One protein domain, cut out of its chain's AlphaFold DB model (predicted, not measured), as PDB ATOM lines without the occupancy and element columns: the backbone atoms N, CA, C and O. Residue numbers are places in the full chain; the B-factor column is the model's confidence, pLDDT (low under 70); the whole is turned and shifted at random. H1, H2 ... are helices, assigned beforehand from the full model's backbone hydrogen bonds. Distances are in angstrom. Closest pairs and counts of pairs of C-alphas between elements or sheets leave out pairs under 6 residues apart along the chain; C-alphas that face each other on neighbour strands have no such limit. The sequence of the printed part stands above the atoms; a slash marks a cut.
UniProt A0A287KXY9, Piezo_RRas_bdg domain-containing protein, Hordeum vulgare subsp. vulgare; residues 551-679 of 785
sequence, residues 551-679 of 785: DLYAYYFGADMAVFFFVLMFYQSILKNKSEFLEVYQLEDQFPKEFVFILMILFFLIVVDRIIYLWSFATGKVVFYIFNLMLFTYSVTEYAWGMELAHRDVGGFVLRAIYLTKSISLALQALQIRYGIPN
ATOM      1  N   ASP A 551     206.333 164.820 140.462       82.38
ATOM      2  CA  ASP A 551     206.116 166.257 140.293       82.38
ATOM      3  C   ASP A 551     207.252 167.035 140.974       82.38
ATOM      4  O   ASP A 551     207.394 167.022 142.199       82.38
ATOM      5  N   LEU A 552     208.067 167.697 140.155       86.19
ATOM      6  CA  LEU A 552     209.154 168.584 140.558       86.19
ATOM      7  C   LEU A 552     208.800 170.071 140.360       86.19
ATOM      8  O   LEU A 552     209.647 170.922 140.643       86.19
ATOM      9  N   TYR A 553     207.576 170.403 139.914       88.31
ATOM     10  CA  TYR A 553     207.158 171.768 139.561       88.31
ATOM     11  C   TYR A 553     207.470 172.777 140.667       88.31
ATOM     12  O   TYR A 553     208.097 173.806 140.424       88.31
ATOM     13  N   ALA A 554     207.084 172.453 141.904       87.25
ATOM     14  CA  ALA A 554     207.270 173.335 143.052       87.25
ATOM     15  C   ALA A 554     208.747 173.685 143.320       87.25
ATOM     16  O   ALA A 554     209.037 174.795 143.767       87.25
ATOM     17  N   TYR A 555     209.680 172.773 143.025       90.12
ATOM     18  CA  TYR A 555     211.104 172.978 143.281       90.12
ATOM     19  C   TYR A 555     211.751 173.906 142.248       90.12
ATOM     20  O   TYR A 555     212.435 174.852 142.641       90.12
ATOM     21  N   TYR A 556     211.515 173.700 140.943       91.88
ATOM     22  CA  TYR A 556     212.077 174.614 139.940       91.88
ATOM     23  C   TYR A 556     211.350 175.958 139.896       91.88
ATOM     24  O   TYR A 556     212.024 176.970 139.755       91.88
ATOM     25  N   PHE A 557     210.035 176.007 140.145       91.81
ATOM     26  CA  PHE A 557     209.324 177.274 140.355       91.81
ATOM     27  C   PHE A 557     209.936 178.074 141.518       91.81
ATOM     28  O   PHE A 557     210.174 179.273 141.386       91.81
ATOM     29  N   GLY A 558     210.269 177.411 142.634       91.00
ATOM     30  CA  GLY A 558     210.981 178.037 143.751       91.00
ATOM     31  C   GLY A 558     212.375 178.556 143.371       91.00
ATOM     32  O   GLY A 558     212.748 179.653 143.781       91.00
ATOM     33  N   ALA A 559     213.123 177.814 142.549       93.62
ATOM     34  CA  ALA A 559     214.437 178.231 142.057       93.62
ATOM     35  C   ALA A 559     214.360 179.390 141.039       93.62
ATOM     36  O   ALA A 559     215.156 180.322 141.116       93.62
ATOM     37  N   ASP A 560     213.385 179.387 140.128       93.38
ATOM     38  CA  ASP A 560     213.144 180.481 139.179       93.38
ATOM     39  C   ASP A 560     212.658 181.757 139.896       93.38
ATOM     40  O   ASP A 560     213.103 182.860 139.574       93.38
ATOM     41  N   MET A 561     211.837 181.615 140.942       91.88
ATOM     42  CA  MET A 561     211.473 182.712 141.846       91.88
ATOM     43  C   MET A 561     212.692 183.245 142.623       91.88
ATOM     44  O   MET A 561     212.837 184.457 142.780       91.88
ATOM     45  N   ALA A 562     213.609 182.377 143.065       92.56
ATOM     46  CA  ALA A 562     214.864 182.800 143.692       92.56
ATOM     47  C   ALA A 562     215.781 183.552 142.708       92.56
ATOM     48  O   ALA A 562     216.361 184.568 143.081       92.56
ATOM     49  N   VAL A 563     215.859 183.129 141.438       93.56
ATOM     50  CA  VAL A 563     216.559 183.876 140.373       93.56
ATOM     51  C   VAL A 563     215.946 185.267 140.180       93.56
ATOM     52  O   VAL A 563     216.689 186.246 140.120       93.56
ATOM     53  N   PHE A 564     214.614 185.380 140.142       92.44
ATOM     54  CA  PHE A 564     213.924 186.672 140.064       92.44
ATOM     55  C   PHE A 564     214.282 187.583 141.252       92.44
ATOM     56  O   PHE A 564     214.652 188.739 141.045       92.44
ATOM     57  N   PHE A 565     214.264 187.062 142.485       90.88
ATOM     58  CA  PHE A 565     214.660 187.833 143.668       90.88
ATOM     59  C   PHE A 565     216.153 188.197 143.694       90.88
ATOM     60  O   PHE A 565     216.482 189.317 144.077       90.88
ATOM     61  N   PHE A 566     217.063 187.330 143.239       90.81
ATOM     62  CA  PHE A 566     218.486 187.679 143.139       90.81
ATOM     63  C   PHE A 566     218.745 188.786 142.109       90.81
ATOM     64  O   PHE A 566     219.522 189.701 142.387       90.81
ATOM     65  N   VAL A 567     218.068 188.753 140.956       88.81
ATOM     66  CA  VAL A 567     218.131 189.837 139.961       88.81
ATOM     67  C   VAL A 567     217.549 191.136 140.532       88.81
ATOM     68  O   VAL A 567     218.148 192.193 140.351       88.81
ATOM     69  N   LEU A 568     216.442 191.062 141.279       87.38
ATOM     70  CA  LEU A 568     215.833 192.216 141.950       87.38
ATOM     71  C   LEU A 568     216.743 192.830 143.030       87.38
ATOM     72  O   LEU A 568     216.838 194.050 143.114       87.38
ATOM     73  N   MET A 569     217.421 192.014 143.843       85.44
ATOM     74  CA  MET A 569     218.297 192.495 144.920       85.44
ATOM     75  C   MET A 569     219.621 193.070 144.407       85.44
ATOM     76  O   MET A 569     220.063 194.114 144.878       85.44
ATOM     77  N   PHE A 570     220.272 192.402 143.450       80.56
ATOM     78  CA  PHE A 570     221.639 192.741 143.040       80.56
ATOM     79  C   PHE A 570     221.730 193.595 141.765       80.56
ATOM     80  O   PHE A 570     222.827 193.780 141.234       80.56
ATOM     81  N   TYR A 571     220.619 194.175 141.294       76.69
ATOM     82  CA  TYR A 571     220.593 195.013 140.087       76.69
ATOM     83  C   TYR A 571     221.626 196.149 140.113       76.69
ATOM     84  O   TYR A 571     222.277 196.407 139.102       76.69
ATOM     85  N   GLN A 572     221.836 196.780 141.275       69.94
ATOM     86  CA  GLN A 572     222.841 197.834 141.426       69.94
ATOM     87  C   GLN A 572     224.260 197.309 141.187       69.94
ATOM     88  O   GLN A 572     225.038 197.970 140.510       69.94
ATOM     89  N   SER A 573     224.596 196.124 141.701       70.94
ATOM     90  CA  SER A 573     225.923 195.512 141.539       70.94
ATOM     91  C   SER A 573     226.211 195.082 140.099       70.94
ATOM     92  O   SER A 573     227.373 194.979 139.719       70.94
ATOM     93  N   ILE A 574     225.165 194.833 139.305       65.06
ATOM     94  CA  ILE A 574     225.269 194.465 137.887       65.06
ATOM     95  C   ILE A 574     225.343 195.725 137.011       65.06
ATOM     96  O   ILE A 574     226.173 195.799 136.108       65.06
ATOM     97  N   LEU A 575     224.499 196.732 137.273       62.53
ATOM     98  CA  LEU A 575     224.356 197.898 136.395       62.53
ATOM     99  C   LEU A 575     225.219 199.115 136.775       62.53
ATOM    100  O   LEU A 575     225.315 200.045 135.976       62.53
ATOM    101  N   LYS A 576     225.919 199.104 137.922       56.72
ATOM    102  CA  LYS A 576     226.882 200.164 138.304       56.72
ATOM    103  C   LYS A 576     228.110 200.290 137.386       56.72
ATOM    104  O   LYS A 576     228.939 201.165 137.603       56.72
ATOM    105  N   ASN A 577     228.206 199.462 136.345       52.06
ATOM    106  CA  ASN A 577     229.350 199.379 135.436       52.06
ATOM    107  C   ASN A 577     229.172 200.130 134.092       52.06
ATOM    108  O   ASN A 577     230.034 200.022 133.230       52.06
ATOM    109  N   LYS A 578     228.076 200.884 133.892       52.97
ATOM    110  CA  LYS A 578     227.910 201.850 132.778       52.97
ATOM    111  C   LYS A 578     228.030 203.283 133.316       52.97
ATOM    112  O   LYS A 578     227.023 203.967 133.495       52.97
ATOM    113  N   SER A 579     229.257 203.714 133.611       52.09
ATOM    114  CA  SER A 579     229.569 205.002 134.261       52.09
ATOM    115  C   SER A 579     228.900 206.208 133.589       52.09
ATOM    116  O   SER A 579     228.201 206.965 134.256       52.09
ATOM    117  N   GLU A 580     229.033 206.322 132.265       54.59
ATOM    118  CA  GLU A 580     228.560 207.450 131.441       54.59
ATOM    119  C   GLU A 580     227.034 207.678 131.482       54.59
ATOM    120  O   GLU A 580     226.562 208.780 131.215       54.59
ATOM    121  N   PHE A 581     226.243 206.667 131.862       51.62
ATOM    122  CA  PHE A 581     224.787 206.797 132.016       51.62
ATOM    123  C   PHE A 581     224.336 206.960 133.471       51.62
ATOM    124  O   PHE A 581     223.239 207.464 133.718       51.62
ATOM    125  N   LEU A 582     225.130 206.499 134.440       54.31
ATOM    126  CA  LEU A 582     224.657 206.340 135.812       54.31
ATOM    127  C   LEU A 582     224.520 207.675 136.547       54.31
ATOM    128  O   LEU A 582     223.566 207.847 137.301       54.31
ATOM    129  N   GLU A 583     225.413 208.628 136.279       58.34
ATOM    130  CA  GLU A 583     225.385 209.966 136.886       58.34
ATOM    131  C   GLU A 583     224.080 210.724 136.569       58.34
ATOM    132  O   GLU A 583     223.554 211.424 137.428       58.34
ATOM    133  N   VAL A 584     223.488 210.494 135.389       58.84
ATOM    134  CA  VAL A 584     222.180 211.058 135.009       58.84
ATOM    135  C   VAL A 584     221.029 210.337 135.724       58.84
ATOM    136  O   VAL A 584     220.173 210.986 136.316       58.84
ATOM    137  N   TYR A 585     221.000 208.998 135.725       55.88
ATOM    138  CA  TYR A 585     219.906 208.253 136.373       55.88
ATOM    139  C   TYR A 585     219.906 208.372 137.906       55.88
ATOM    140  O   TYR A 585     218.840 208.297 138.515       55.88
ATOM    141  N   GLN A 586     221.066 208.591 138.536       57.78
ATOM    142  CA  GLN A 586     221.185 208.778 139.988       57.78
ATOM    143  C   GLN A 586     220.664 210.148 140.472       57.78
ATOM    144  O   GLN A 586     220.433 210.314 141.666       57.78
ATOM    145  N   LEU A 587     220.449 211.116 139.572       58.59
ATOM    146  CA  LEU A 587     219.848 212.417 139.898       58.59
ATOM    147  C   LEU A 587     218.309 212.419 139.833       58.59
ATOM    148  O   LEU A 587     217.684 213.322 140.378       58.59
ATOM    149  N   GLU A 588     217.704 211.422 139.180       61.00
ATOM    150  CA  GLU A 588     216.278 211.419 138.808       61.00
ATOM    151  C   GLU A 588     215.455 210.316 139.518       61.00
ATOM    152  O   GLU A 588     214.290 210.103 139.181       61.00
ATOM    153  N   ASP A 589     216.075 209.549 140.431       58.91
ATOM    154  CA  ASP A 589     215.533 208.350 141.119       58.91
ATOM    155  C   ASP A 589     214.871 207.297 140.190       58.91
ATOM    156  O   ASP A 589     214.126 206.407 140.613       58.91
ATOM    157  N   GLN A 590     215.151 207.359 138.884       67.00
ATOM    158  CA  GLN A 590     214.462 206.560 137.876       67.00
ATOM    159  C   GLN A 590     215.151 205.210 137.652       67.00
ATOM    160  O   GLN A 590     216.304 205.138 137.221       67.00
ATOM    161  N   PHE A 591     214.406 204.115 137.848       67.12
ATOM    162  CA  PHE A 591     214.895 202.770 137.539       67.12
ATOM    163  C   PHE A 591     215.357 202.654 136.072       67.12
ATOM    164  O   PHE A 591     214.611 203.022 135.155       67.12
ATOM    165  N   PRO A 592     216.555 202.098 135.817       74.88
ATOM    166  CA  PRO A 592     217.103 201.999 134.473       74.88
ATOM    167  C   PRO A 592     216.257 201.060 133.607       74.88
ATOM    168  O   PRO A 592     215.972 199.920 133.975       74.88
ATOM    169  N   LYS A 593     215.873 201.540 132.420       79.56
ATOM    170  CA  LYS A 593     214.883 200.893 131.536       79.56
ATOM    171  C   LYS A 593     215.256 199.450 131.175       79.56
ATOM    172  O   LYS A 593     214.391 198.579 131.198       79.56
ATOM    173  N   GLU A 594     216.541 199.183 130.925       78.38
ATOM    174  CA  GLU A 594     217.078 197.836 130.665       78.38
ATOM    175  C   GLU A 594     216.695 196.834 131.771       78.38
ATOM    176  O   GLU A 594     216.202 195.749 131.478       78.38
ATOM    177  N   PHE A 595     216.843 197.215 133.044       81.88
ATOM    178  CA  PHE A 595     216.546 196.353 134.192       81.88
ATOM    179  C   PHE A 595     215.054 196.017 134.312       81.88
ATOM    180  O   PHE A 595     214.696 194.864 134.561       81.88
ATOM    181  N   VAL A 596     214.178 196.998 134.074       86.38
ATOM    182  CA  VAL A 596     212.721 196.788 134.105       86.38
ATOM    183  C   VAL A 596     212.287 195.815 133.002       86.38
ATOM    184  O   VAL A 596     211.474 194.927 133.259       86.38
ATOM    185  N   PHE A 597     212.879 195.902 131.803       87.50
ATOM    186  CA  PHE A 597     212.630 194.925 130.738       87.50
ATOM    187  C   PHE A 597     213.102 193.511 131.112       87.50
ATOM    188  O   PHE A 597     212.367 192.558 130.856       87.50
ATOM    189  N   ILE A 598     214.263 193.357 131.762       87.81
ATOM    190  CA  ILE A 598     214.739 192.047 132.249       87.81
ATOM    191  C   ILE A 598     213.741 191.455 133.252       87.81
ATOM    192  O   ILE A 598     213.298 190.325 133.062       87.81
ATOM    193  N   LEU A 599     213.339 192.207 134.285       90.31
ATOM    194  CA  LEU A 599     212.365 191.729 135.277       90.31
ATOM    195  C   LEU A 599     211.023 191.347 134.636       90.31
ATOM    196  O   LEU A 599     210.455 190.312 134.985       90.31
ATOM    197  N   MET A 600     210.536 192.138 133.676       91.94
ATOM    198  CA  MET A 600     209.302 191.845 132.943       91.94
ATOM    199  C   MET A 600     209.414 190.549 132.125       91.94
ATOM    200  O   MET A 600     208.488 189.739 132.142       91.94
ATOM    201  N   ILE A 601     210.549 190.315 131.456       92.81
ATOM    202  CA  ILE A 601     210.817 189.074 130.715       92.81
ATOM    203  C   ILE A 601     210.902 187.879 131.677       92.81
ATOM    204  O   ILE A 601     210.264 186.861 131.427       92.81
ATOM    205  N   LEU A 602     211.621 188.002 132.799       93.06
ATOM    206  CA  LEU A 602     211.721 186.946 133.817       93.06
ATOM    207  C   LEU A 602     210.345 186.569 134.387       93.06
ATOM    208  O   LEU A 602     210.012 185.386 134.459       93.06
ATOM    209  N   PHE A 603     209.524 187.561 134.736       93.06
ATOM    210  CA  PHE A 603     208.156 187.344 135.207       93.06
ATOM    211  C   PHE A 603     207.277 186.683 134.134       93.06
ATOM    212  O   PHE A 603     206.589 185.701 134.417       93.06
ATOM    213  N   PHE A 604     207.341 187.159 132.886       93.81
ATOM    214  CA  PHE A 604     206.590 186.581 131.772       93.81
ATOM    215  C   PHE A 604     206.976 185.119 131.503       93.81
ATOM    216  O   PHE A 604     206.097 184.293 131.269       93.81
ATOM    217  N   LEU A 605     208.262 184.762 131.604       93.56
ATOM    218  CA  LEU A 605     208.717 183.372 131.491       93.56
ATOM    219  C   LEU A 605     208.119 182.489 132.596       93.56
ATOM    220  O   LEU A 605     207.609 181.415 132.291       93.56
ATOM    221  N   ILE A 606     208.112 182.943 133.853       93.12
ATOM    222  CA  ILE A 606     207.507 182.199 134.975       93.12
ATOM    223  C   ILE A 606     205.997 181.985 134.746       93.12
ATOM    224  O   ILE A 606     205.481 180.889 134.977       93.12
ATOM    225  N   VAL A 607     205.293 183.001 134.230       92.94
ATOM    226  CA  VAL A 607     203.867 182.912 133.863       92.94
ATOM    227  C   VAL A 607     203.640 181.918 132.716       92.94
ATOM    228  O   VAL A 607     202.796 181.032 132.838       92.94
ATOM    229  N   VAL A 608     204.408 182.009 131.626       92.69
ATOM    230  CA  VAL A 608     204.292 181.097 130.474       92.69
ATOM    231  C   VAL A 608     204.613 179.651 130.862       92.69
ATOM    232  O   VAL A 608     203.916 178.738 130.417       92.69
ATOM    233  N   ASP A 609     205.595 179.423 131.736       91.81
ATOM    234  CA  ASP A 609     205.915 178.080 132.224       91.81
ATOM    235  C   ASP A 609     204.739 177.443 132.982       91.81
ATOM    236  O   ASP A 609     204.396 176.282 132.737       91.81
ATOM    237  N   ARG A 610     204.064 178.221 133.847       90.38
ATOM    238  CA  ARG A 610     202.853 177.776 134.554       90.38
ATOM    239  C   ARG A 610     201.725 177.430 133.578       90.38
ATOM    240  O   ARG A 610     201.085 176.398 133.761       90.38
ATOM    241  N   ILE A 611     201.511 178.234 132.532       90.06
ATOM    242  CA  ILE A 611     200.494 177.967 131.496       90.06
ATOM    243  C   ILE A 611     200.801 176.648 130.765       90.06
ATOM    244  O   ILE A 611     199.933 175.783 130.657       90.06
ATOM    245  N   ILE A 612     202.048 176.451 130.321       89.69
ATOM    246  CA  ILE A 612     202.483 175.231 129.619       89.69
ATOM    247  C   ILE A 612     202.365 173.989 130.518       89.69
ATOM    248  O   ILE A 612     201.965 172.922 130.041       89.69
ATOM    249  N   TYR A 613     202.669 174.126 131.814       87.06
ATOM    250  CA  TYR A 613     202.468 173.071 132.809       87.06
ATOM    251  C   TYR A 613     200.985 172.696 132.944       87.06
ATOM    252  O   TYR A 613     200.651 171.522 132.800       87.06
ATOM    253  N   LEU A 614     200.091 173.673 133.141       85.00
ATOM    254  CA  LEU A 614     198.645 173.448 133.295       85.00
ATOM    255  C   LEU A 614     197.992 172.836 132.048       85.00
ATOM    256  O   LEU A 614     197.132 171.964 132.163       85.00
ATOM    257  N   TRP A 615     198.427 173.234 130.850       85.19
ATOM    258  CA  TRP A 615     197.981 172.615 129.595       85.19
ATOM    259  C   TRP A 615     198.534 171.195 129.382       85.19
ATOM    260  O   TRP A 615     198.100 170.506 128.458       85.19
ATOM    261  N   SER A 616     199.451 170.723 130.239       82.25
ATOM    262  CA  SER A 616     200.048 169.382 130.186       82.25
ATOM    263  C   SER A 616     200.742 169.082 128.842       82.25
ATOM    264  O   SER A 616     200.756 167.941 128.370       82.25
ATOM    265  N   PHE A 617     201.301 170.110 128.193       82.38
ATOM    266  CA  PHE A 617     201.738 170.055 126.795       82.38
ATOM    267  C   PHE A 617     203.244 169.759 126.673       82.38
ATOM    268  O   PHE A 617     204.078 170.666 126.655       82.38
ATOM    269  N   ALA A 618     203.594 168.470 126.585       82.00
ATOM    270  CA  ALA A 618     204.980 167.982 126.621       82.00
ATOM    271  C   ALA A 618     205.901 168.609 125.556       82.00
ATOM    272  O   ALA A 618     206.984 169.093 125.883       82.00
ATOM    273  N   THR A 619     205.457 168.681 124.299       84.56
ATOM    274  CA  THR A 619     206.195 169.334 123.202       84.56
ATOM    275  C   THR A 619     206.453 170.815 123.481       84.56
ATOM    276  O   THR A 619     207.571 171.288 123.286       84.56
ATOM    277  N   GLY A 620     205.454 171.543 123.993       86.56
ATOM    278  CA  GLY A 620     205.607 172.939 124.404       86.56
ATOM    279  C   GLY A 620     206.595 173.113 125.555       86.56
ATOM    280  O   GLY A 620     207.416 174.024 125.507       86.56
ATOM    281  N   LYS A 621     206.583 172.211 126.547       89.06
ATOM    282  CA  LYS A 621     207.538 172.227 127.668       89.06
ATOM    283  C   LYS A 621     208.977 172.020 127.189       89.06
ATOM    284  O   LYS A 621     209.862 172.739 127.639       89.06
ATOM    285  N   VAL A 622     209.200 171.118 126.229       89.81
ATOM    286  CA  VAL A 622     210.512 170.897 125.588       89.81
ATOM    287  C   VAL A 622     210.977 172.128 124.800       89.81
ATOM    288  O   VAL A 622     212.108 172.580 124.983       89.81
ATOM    289  N   VAL A 623     210.112 172.715 123.964       91.12
ATOM    290  CA  VAL A 623     210.432 173.938 123.199       91.12
ATOM    291  C   VAL A 623     210.752 175.107 124.137       91.12
ATOM    292  O   VAL A 623     211.756 175.793 123.951       91.12
ATOM    293  N   PHE A 624     209.936 175.309 125.173       92.69
ATOM    294  CA  PHE A 624     210.121 176.368 126.164       92.69
ATOM    295  C   PHE A 624     211.399 176.177 126.989       92.69
ATOM    296  O   PHE A 624     212.122 177.145 127.218       92.69
ATOM    297  N   TYR A 625     211.722 174.942 127.378       92.88
ATOM    298  CA  TYR A 625     212.966 174.605 128.069       92.88
ATOM    299  C   TYR A 625     214.206 174.956 127.230       92.88
ATOM    300  O   TYR A 625     215.108 175.637 127.717       92.88
ATOM    301  N   ILE A 626     214.224 174.579 125.947       92.06
ATOM    302  CA  ILE A 626     215.332 174.897 125.028       92.06
ATOM    303  C   ILE A 626     215.436 176.412 124.793       92.06
ATOM    304  O   ILE A 626     216.540 176.959 124.793       92.06
ATOM    305  N   PHE A 627     214.301 177.104 124.651       93.62
ATOM    306  CA  PHE A 627     214.263 178.564 124.555       93.62
ATOM    307  C   PHE A 627     214.827 179.239 125.815       93.62
ATOM    308  O   PHE A 627     215.648 180.145 125.698       93.62
ATOM    309  N   ASN A 628     214.466 178.762 127.011       93.31
ATOM    310  CA  ASN A 628     215.021 179.264 128.270       93.31
ATOM    311  C   ASN A 628     216.525 179.011 128.361       93.31
ATOM    312  O   ASN A 628     217.266 179.935 128.682       93.31
ATOM    313  N   LEU A 629     216.989 177.795 128.055       92.94
ATOM    314  CA  LEU A 629     218.416 177.475 128.070       92.94
ATOM    315  C   LEU A 629     219.202 178.458 127.193       92.94
ATOM    316  O   LEU A 629     220.148 179.068 127.680       92.94
ATOM    317  N   MET A 630     218.774 178.660 125.942       92.00
ATOM    318  CA  MET A 630     219.420 179.590 125.008       92.00
ATOM    319  C   MET A 630     219.346 181.051 125.472       92.00
ATOM    320  O   MET A 630     220.340 181.766 125.396       92.00
ATOM    321  N   LEU A 631     218.191 181.503 125.973       91.94
ATOM    322  CA  LEU A 631     218.002 182.878 126.436       91.94
ATOM    323  C   LEU A 631     218.909 183.201 127.632       91.94
ATOM    324  O   LEU A 631     219.570 184.241 127.646       91.94
ATOM    325  N   PHE A 632     218.949 182.318 128.634       90.62
ATOM    326  CA  PHE A 632     219.719 182.537 129.858       90.62
ATOM    327  C   PHE A 632     221.228 182.366 129.647       90.62
ATOM    328  O   PHE A 632     221.984 183.141 130.232       90.62
ATOM    329  N   THR A 633     221.693 181.426 128.810       89.44
ATOM    330  CA  THR A 633     223.131 181.335 128.488       89.44
ATOM    331  C   THR A 633     223.599 182.547 127.693       89.44
ATOM    332  O   THR A 633     224.583 183.168 128.091       89.44
ATOM    333  N   TYR A 634     222.864 182.935 126.642       89.50
ATOM    334  CA  TYR A 634     223.181 184.104 125.819       89.50
ATOM    335  C   TYR A 634     223.238 185.387 126.655       89.50
ATOM    336  O   TYR A 634     224.259 186.078 126.648       89.50
ATOM    337  N   SER A 635     222.188 185.657 127.440       86.62
ATOM    338  CA  SER A 635     222.114 186.855 128.285       86.62
ATOM    339  C   SER A 635     223.277 186.918 129.275       86.62
ATOM    340  O   SER A 635     223.922 187.955 129.395       86.62
ATOM    341  N   VAL A 636     223.593 185.812 129.961       86.06
ATOM    342  CA  VAL A 636     224.692 185.793 130.939       86.06
ATOM    343  C   VAL A 636     226.058 185.977 130.276       86.06
ATOM    344  O   VAL A 636     226.899 186.656 130.860       86.06
ATOM    345  N   THR A 637     226.294 185.469 129.061       83.81
ATOM    346  CA  THR A 637     227.561 185.743 128.356       83.81
ATOM    347  C   THR A 637     227.664 187.157 127.796       83.81
ATOM    348  O   THR A 637     228.732 187.749 127.911       83.81
ATOM    349  N   GLU A 638     226.586 187.750 127.273       82.44
ATOM    350  CA  GLU A 638     226.609 189.163 126.860       82.44
ATOM    351  C   GLU A 638     226.837 190.085 128.071       82.44
ATOM    352  O   GLU A 638     227.671 190.986 128.001       82.44
ATOM    353  N   TYR A 639     226.205 189.814 129.224       78.81
ATOM    354  CA  TYR A 639     226.495 190.550 130.464       78.81
ATOM    355  C   TYR A 639     227.918 190.312 130.987       78.81
ATOM    356  O   TYR A 639     228.525 191.252 131.492       78.81
ATOM    357  N   ALA A 640     228.479 189.107 130.843       77.75
ATOM    358  CA  ALA A 640     229.859 188.822 131.242       77.75
ATOM    359  C   ALA A 640     230.902 189.502 130.335       77.75
ATOM    360  O   ALA A 640     231.948 189.921 130.827       77.75
ATOM    361  N   TRP A 641     230.636 189.631 129.029       74.38
ATOM    362  CA  TRP A 641     231.518 190.326 128.080       74.38
ATOM    363  C   TRP A 641     231.354 191.848 128.113       74.38
ATOM    364  O   TRP A 641     232.324 192.566 127.895       74.38
ATOM    365  N   GLY A 642     230.152 192.348 128.410       66.56
ATOM    366  CA  GLY A 642     229.878 193.772 128.622       66.56
ATOM    367  C   GLY A 642     230.356 194.315 129.975       66.56
ATOM    368  O   GLY A 642     230.090 195.473 130.291       66.56
ATOM    369  N   MET A 643     231.027 193.498 130.794       66.06
ATOM    370  CA  MET A 643     231.486 193.876 132.129       66.06
ATOM    371  C   MET A 643     232.929 194.402 132.083       66.06
ATOM    372  O   MET A 643     233.891 193.636 132.036       66.06
ATOM    373  N   GLU A 644     233.077 195.726 132.114       52.56
ATOM    374  CA  GLU A 644     234.374 196.405 132.117       52.56
ATOM    375  C   GLU A 644     235.261 196.009 133.319       52.56
ATOM    376  O   GLU A 644     234.768 195.741 134.422       52.56
ATOM    377  N   LEU A 645     236.582 195.955 133.090       52.50
ATOM    378  CA  LEU A 645     237.563 195.261 133.939       52.50
ATOM    379  C   LEU A 645     237.619 195.733 135.404       52.50
ATOM    380  O   LEU A 645     238.007 194.946 136.266       52.50
ATOM    381  N   ALA A 646     237.266 196.988 135.691       43.25
ATOM    382  CA  ALA A 646     237.537 197.630 136.981       43.25
ATOM    383  C   ALA A 646     236.747 197.054 138.176       43.25
ATOM    384  O   ALA A 646     237.231 197.114 139.303       43.25
ATOM    385  N   HIS A 647     235.564 196.471 137.949       51.38
ATOM    386  CA  HIS A 647     234.677 195.954 139.010       51.38
ATOM    387  C   HIS A 647     234.392 194.447 138.882       51.38
ATOM    388  O   HIS A 647     233.349 193.947 139.317       51.38
ATOM    389  N   ARG A 648     235.327 193.707 138.268       59.47
ATOM    390  CA  ARG A 648     235.132 192.320 137.819       59.47
ATOM    391  C   ARG A 648     234.710 191.340 138.921       59.47
ATOM    392  O   ARG A 648     233.930 190.428 138.645       59.47
ATOM    393  N   ASP A 649     235.191 191.524 140.148       65.06
ATOM    394  CA  ASP A 649     235.075 190.512 141.204       65.06
ATOM    395  C   ASP A 649     233.671 190.428 141.821       65.06
ATOM    396  O   ASP A 649     233.076 189.350 141.852       65.06
ATOM    397  N   VAL A 650     233.100 191.555 142.265       72.12
ATOM    398  CA  VAL A 650     231.786 191.570 142.939       72.12
ATOM    399  C   VAL A 650     230.650 191.333 141.941       72.12
ATOM    400  O   VAL A 650     229.809 190.460 142.164       72.12
ATOM    401  N   GLY A 651     230.646 192.054 140.812       72.12
ATOM    402  CA  GLY A 651     229.653 191.857 139.749       72.12
ATOM    403  C   GLY A 651     229.732 190.451 139.146       72.12
ATOM    404  O   GLY A 651     228.709 189.794 138.952       72.12
ATOM    405  N   GLY A 652     230.950 189.933 138.956       78.12
ATOM    406  CA  GLY A 652     231.184 188.582 138.453       78.12
ATOM    407  C   GLY A 652     230.735 187.496 139.428       78.12
ATOM    408  O   GLY A 652     230.153 186.502 139.000       78.12
ATOM    409  N   PHE A 653     230.945 187.675 140.737       83.31
ATOM    410  CA  PHE A 653     230.436 186.747 141.752       83.31
ATOM    411  C   PHE A 653     228.901 186.723 141.795       83.31
ATOM    412  O   PHE A 653     228.307 185.645 141.799       83.31
ATOM    413  N   VAL A 654     228.250 187.891 141.738       85.75
ATOM    414  CA  VAL A 654     226.783 188.009 141.639       85.75
ATOM    415  C   VAL A 654     226.252 187.295 140.391       85.75
ATOM    416  O   VAL A 654     225.349 186.464 140.495       85.75
ATOM    417  N   LEU A 655     226.836 187.558 139.217       86.12
ATOM    418  CA  LEU A 655     226.420 186.941 137.954       86.12
ATOM    419  C   LEU A 655     226.602 185.413 137.979       86.12
ATOM    420  O   LEU A 655     225.725 184.672 137.528       86.12
ATOM    421  N   ARG A 656     227.698 184.928 138.583       88.81
ATOM    422  CA  ARG A 656     227.941 183.498 138.834       88.81
ATOM    423  C   ARG A 656     226.883 182.885 139.754       88.81
ATOM    424  O   ARG A 656     226.386 181.807 139.442       88.81
ATOM    425  N   ALA A 657     226.500 183.551 140.843       90.19
ATOM    426  CA  ALA A 657     225.478 183.059 141.775       90.19
ATOM    427  C   ALA A 657     224.070 183.008 141.146       90.19
ATOM    428  O   ALA A 657     223.333 182.035 141.337       90.19
ATOM    429  N   ILE A 658     223.719 184.012 140.333       91.12
ATOM    430  CA  ILE A 658     222.473 184.037 139.554       91.12
ATOM    431  C   ILE A 658     222.449 182.872 138.556       91.12
ATOM    432  O   ILE A 658     221.485 182.101 138.542       91.12
ATOM    433  N   TYR A 659     223.513 182.684 137.763       92.19
ATOM    434  CA  TYR A 659     223.560 181.580 136.801       92.19
ATOM    435  C   TYR A 659     223.626 180.204 137.477       92.19
ATOM    436  O   TYR A 659     222.986 179.273 136.999       92.19
ATOM    437  N   LEU A 660     224.310 180.062 138.618       93.31
ATOM    438  CA  LEU A 660     224.310 178.821 139.399       93.31
ATOM    439  C   LEU A 660     222.885 178.462 139.850       93.31
ATOM    440  O   LEU A 660     222.433 177.342 139.610       93.31
ATOM    441  N   THR A 661     222.140 179.422 140.401       93.19
ATOM    442  CA  THR A 661     220.739 179.216 140.813       93.19
ATOM    443  C   THR A 661     219.849 178.863 139.614       93.19
ATOM    444  O   THR A 661     219.044 177.934 139.691       93.19
ATOM    445  N   LYS A 662     220.043 179.521 138.460       93.88
ATOM    446  CA  LYS A 662     219.327 179.181 137.219       93.88
ATOM    447  C   LYS A 662     219.718 177.805 136.664       93.88
ATOM    448  O   LYS A 662     218.866 177.095 136.145       93.88
ATOM    449  N   SER A 663     220.976 177.386 136.800       93.19
ATOM    450  CA  SER A 663     221.433 176.063 136.357       93.19
ATOM    451  C   SER A 663     220.762 174.935 137.150       93.19
ATOM    452  O   SER A 663     220.412 173.907 136.571       93.19
ATOM    453  N   ILE A 664     220.468 175.168 138.437       93.56
ATOM    454  CA  ILE A 664     219.672 174.262 139.275       93.56
ATOM    455  C   ILE A 664     218.217 174.217 138.787       93.56
ATOM    456  O   ILE A 664     217.663 173.124 138.652       93.56
ATOM    457  N   SER A 665     217.597 175.363 138.459       94.12
ATOM    458  CA  SER A 665     216.225 175.363 137.925       94.12
ATOM    459  C   SER A 665     216.137 174.634 136.580       94.12
ATOM    460  O   SER A 665     215.269 173.781 136.405       94.12
ATOM    461  N   LEU A 666     217.096 174.854 135.674       93.88
ATOM    462  CA  LEU A 666     217.193 174.149 134.392       93.88
ATOM    463  C   LEU A 666     217.453 172.642 134.563       93.88
ATOM    464  O   LEU A 666     216.897 171.847 133.808       93.88
ATOM    465  N   ALA A 667     218.245 172.224 135.555       92.88
ATOM    466  CA  ALA A 667     218.479 170.806 135.839       92.88
ATOM    467  C   ALA A 667     217.208 170.106 136.348       92.88
ATOM    468  O   ALA A 667     216.887 169.003 135.909       92.88
ATOM    469  N   LEU A 668     216.443 170.771 137.217       92.00
ATOM    470  CA  LEU A 668     215.150 170.282 137.702       92.00
ATOM    471  C   LEU A 668     214.077 170.265 136.595       92.00
ATOM    472  O   LEU A 668     213.282 169.328 136.536       92.00
ATOM    473  N   GLN A 669     214.074 171.245 135.683       91.44
ATOM    474  CA  GLN A 669     213.205 171.240 134.498       91.44
ATOM    475  C   GLN A 669     213.560 170.091 133.532       91.44
ATOM    476  O   GLN A 669     212.659 169.392 133.069       91.44
ATOM    477  N   ALA A 670     214.850 169.837 133.280       89.62
ATOM    478  CA  ALA A 670     215.311 168.689 132.489       89.62
ATOM    479  C   ALA A 670     214.883 167.354 133.119       89.62
ATOM    480  O   ALA A 670     214.349 166.476 132.443       89.62
ATOM    481  N   LEU A 671     215.046 167.231 134.440       87.88
ATOM    482  CA  LEU A 671     214.657 166.043 135.194       87.88
ATOM    483  C   LEU A 671     213.133 165.820 135.190       87.88
ATOM    484  O   LEU A 671     212.685 164.678 135.088       87.88
ATOM    485  N   GLN A 672     212.327 166.889 135.200       87.25
ATOM    486  CA  GLN A 672     210.880 166.793 134.975       87.25
ATOM    487  C   GLN A 672     210.556 166.264 133.572       87.25
ATOM    488  O   GLN A 672     209.684 165.414 133.433       87.25
ATOM    489  N   ILE A 673     211.250 166.733 132.529       85.31
ATOM    490  CA  ILE A 673     211.052 166.244 131.155       85.31
ATOM    491  C   ILE A 673     211.449 164.758 131.049       85.31
ATOM    492  O   ILE A 673     210.725 163.975 130.432       85.31
ATOM    493  N   ARG A 674     212.529 164.338 131.726       81.31
ATOM    494  CA  ARG A 674     212.959 162.930 131.821       81.31
ATOM    495  C   ARG A 674     211.901 162.039 132.487       81.31
ATOM    496  O   ARG A 674     211.556 160.998 131.928       81.31
ATOM    497  N   TYR A 675     211.345 162.439 133.635       78.31
ATOM    498  CA  TYR A 675     210.263 161.690 134.300       78.31
ATOM    499  C   TYR A 675     208.900 161.806 133.593       78.31
ATOM    500  O   TYR A 675     208.052 160.935 133.766       78.31
ATOM    501  N   GLY A 676     208.707 162.823 132.751       75.25
ATOM    502  CA  GLY A 676     207.442 163.127 132.081       75.25
ATOM    503  C   GLY A 676     206.581 164.126 132.861       75.25
ATOM    504  O   GLY A 676     206.855 164.458 134.014       75.25
ATOM    505  N   ILE A 677     205.526 164.635 132.219       73.06
ATOM    506  CA  ILE A 677     204.528 165.487 132.883       73.06
ATOM    507  C   ILE A 677     203.555 164.574 133.655       73.06
ATOM    508  O   ILE A 677     203.058 163.617 133.058       73.06
ATOM    509  N   PRO A 678     203.278 164.828 134.952       68.00
ATOM    510  CA  PRO A 678     202.368 164.003 135.744       68.00
ATOM    511  C   PRO A 678     200.925 164.082 135.229       68.00
ATOM    512  O   PRO A 678     200.519 165.059 134.595       68.00
ATOM    513  N   ASN A 679     200.121 163.063 135.532       62.59
ATOM    514  CA  ASN A 679     198.761 162.961 135.017       62.59
ATOM    515  C   ASN A 679     197.863 164.121 135.479       62.59
ATOM    516  O   ASN A 679     197.993 164.657 136.585       62.59
TER     517      ASN A 679
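AT A GLANCE: This is residues 551 to 679 of the 785 residues of the protein "Piezo_RRas_bdg domain-containing protein" of Hordeum vulgare subsp. vulgare (UniProt A0A287KXY9). Four long helices, H1, H3, H4 and H5, stand side by side in an up-and-down bundle, each running against the one before it. The short H2 lies beyond one end of the bundle, on the way from H1 to H3, and residues 583 to 590 stick out there. You have 129 printed residues, all helix by class, with five named helices in the order H1 to H5 and no named strand. The whole is only just compact, close to loose, with a radius of gyration of the C-alphas of 16.5 A, and spans 54 by 27 by 20 A.

HOW THE PARTS SIT: Start at the longest helix, H5, residues 645 to 675. It touches H1, residues 553 to 575, at a shallow tilt of 13 degrees, opposite ways; their closest C-alphas, Tyr 556 and Ser 665, are 4.7 A apart. H5 forms a hairpin with H4, residues 618 to 641, closest at C-alphas Leu 629 and Leu 666, 7.2 A. H4 forms another with H3, residues 593 to 614, touching through residues 620 to 624 and 609 to 613 alone; look at C-alphas Ile 612 and Lys 621, the closest, 6.2 A. H3 touches H1, closest at C-alphas Phe 564 and Leu 602, 6.6 A. H2, residues 579 to 585, touches no helix. Every O i to N i+4 pair is within hydrogen-bond range in H3 and H4, against 17 of 19 in H1, 24 of 27 in H5 and 1 of 3 in H2, where 3 of 4 O i to N i+3 pairs are.

IN THESE COORDINATES: Find C-alpha 553 at (207.158, 171.768, 139.561); H1 runs 31.4 A from there, with a kink of 54 degrees near residue 569. H2 measures 10.4 A, H3 31.9 A and H4 34.7 A. H5 runs 43.3 A, with a kink of 43 degrees near residue 652, to C-alpha 675 at (210.263, 161.690, 134.300).

THE WHOLE: The C-alphas of Glu 583 and Asn 679, the two farthest apart, are 54.1 A apart. The printed part has no cut and no long link. Look for pLDDT under 70 at residues 572, 574 to 591, 642 to 649 and 678 to 679.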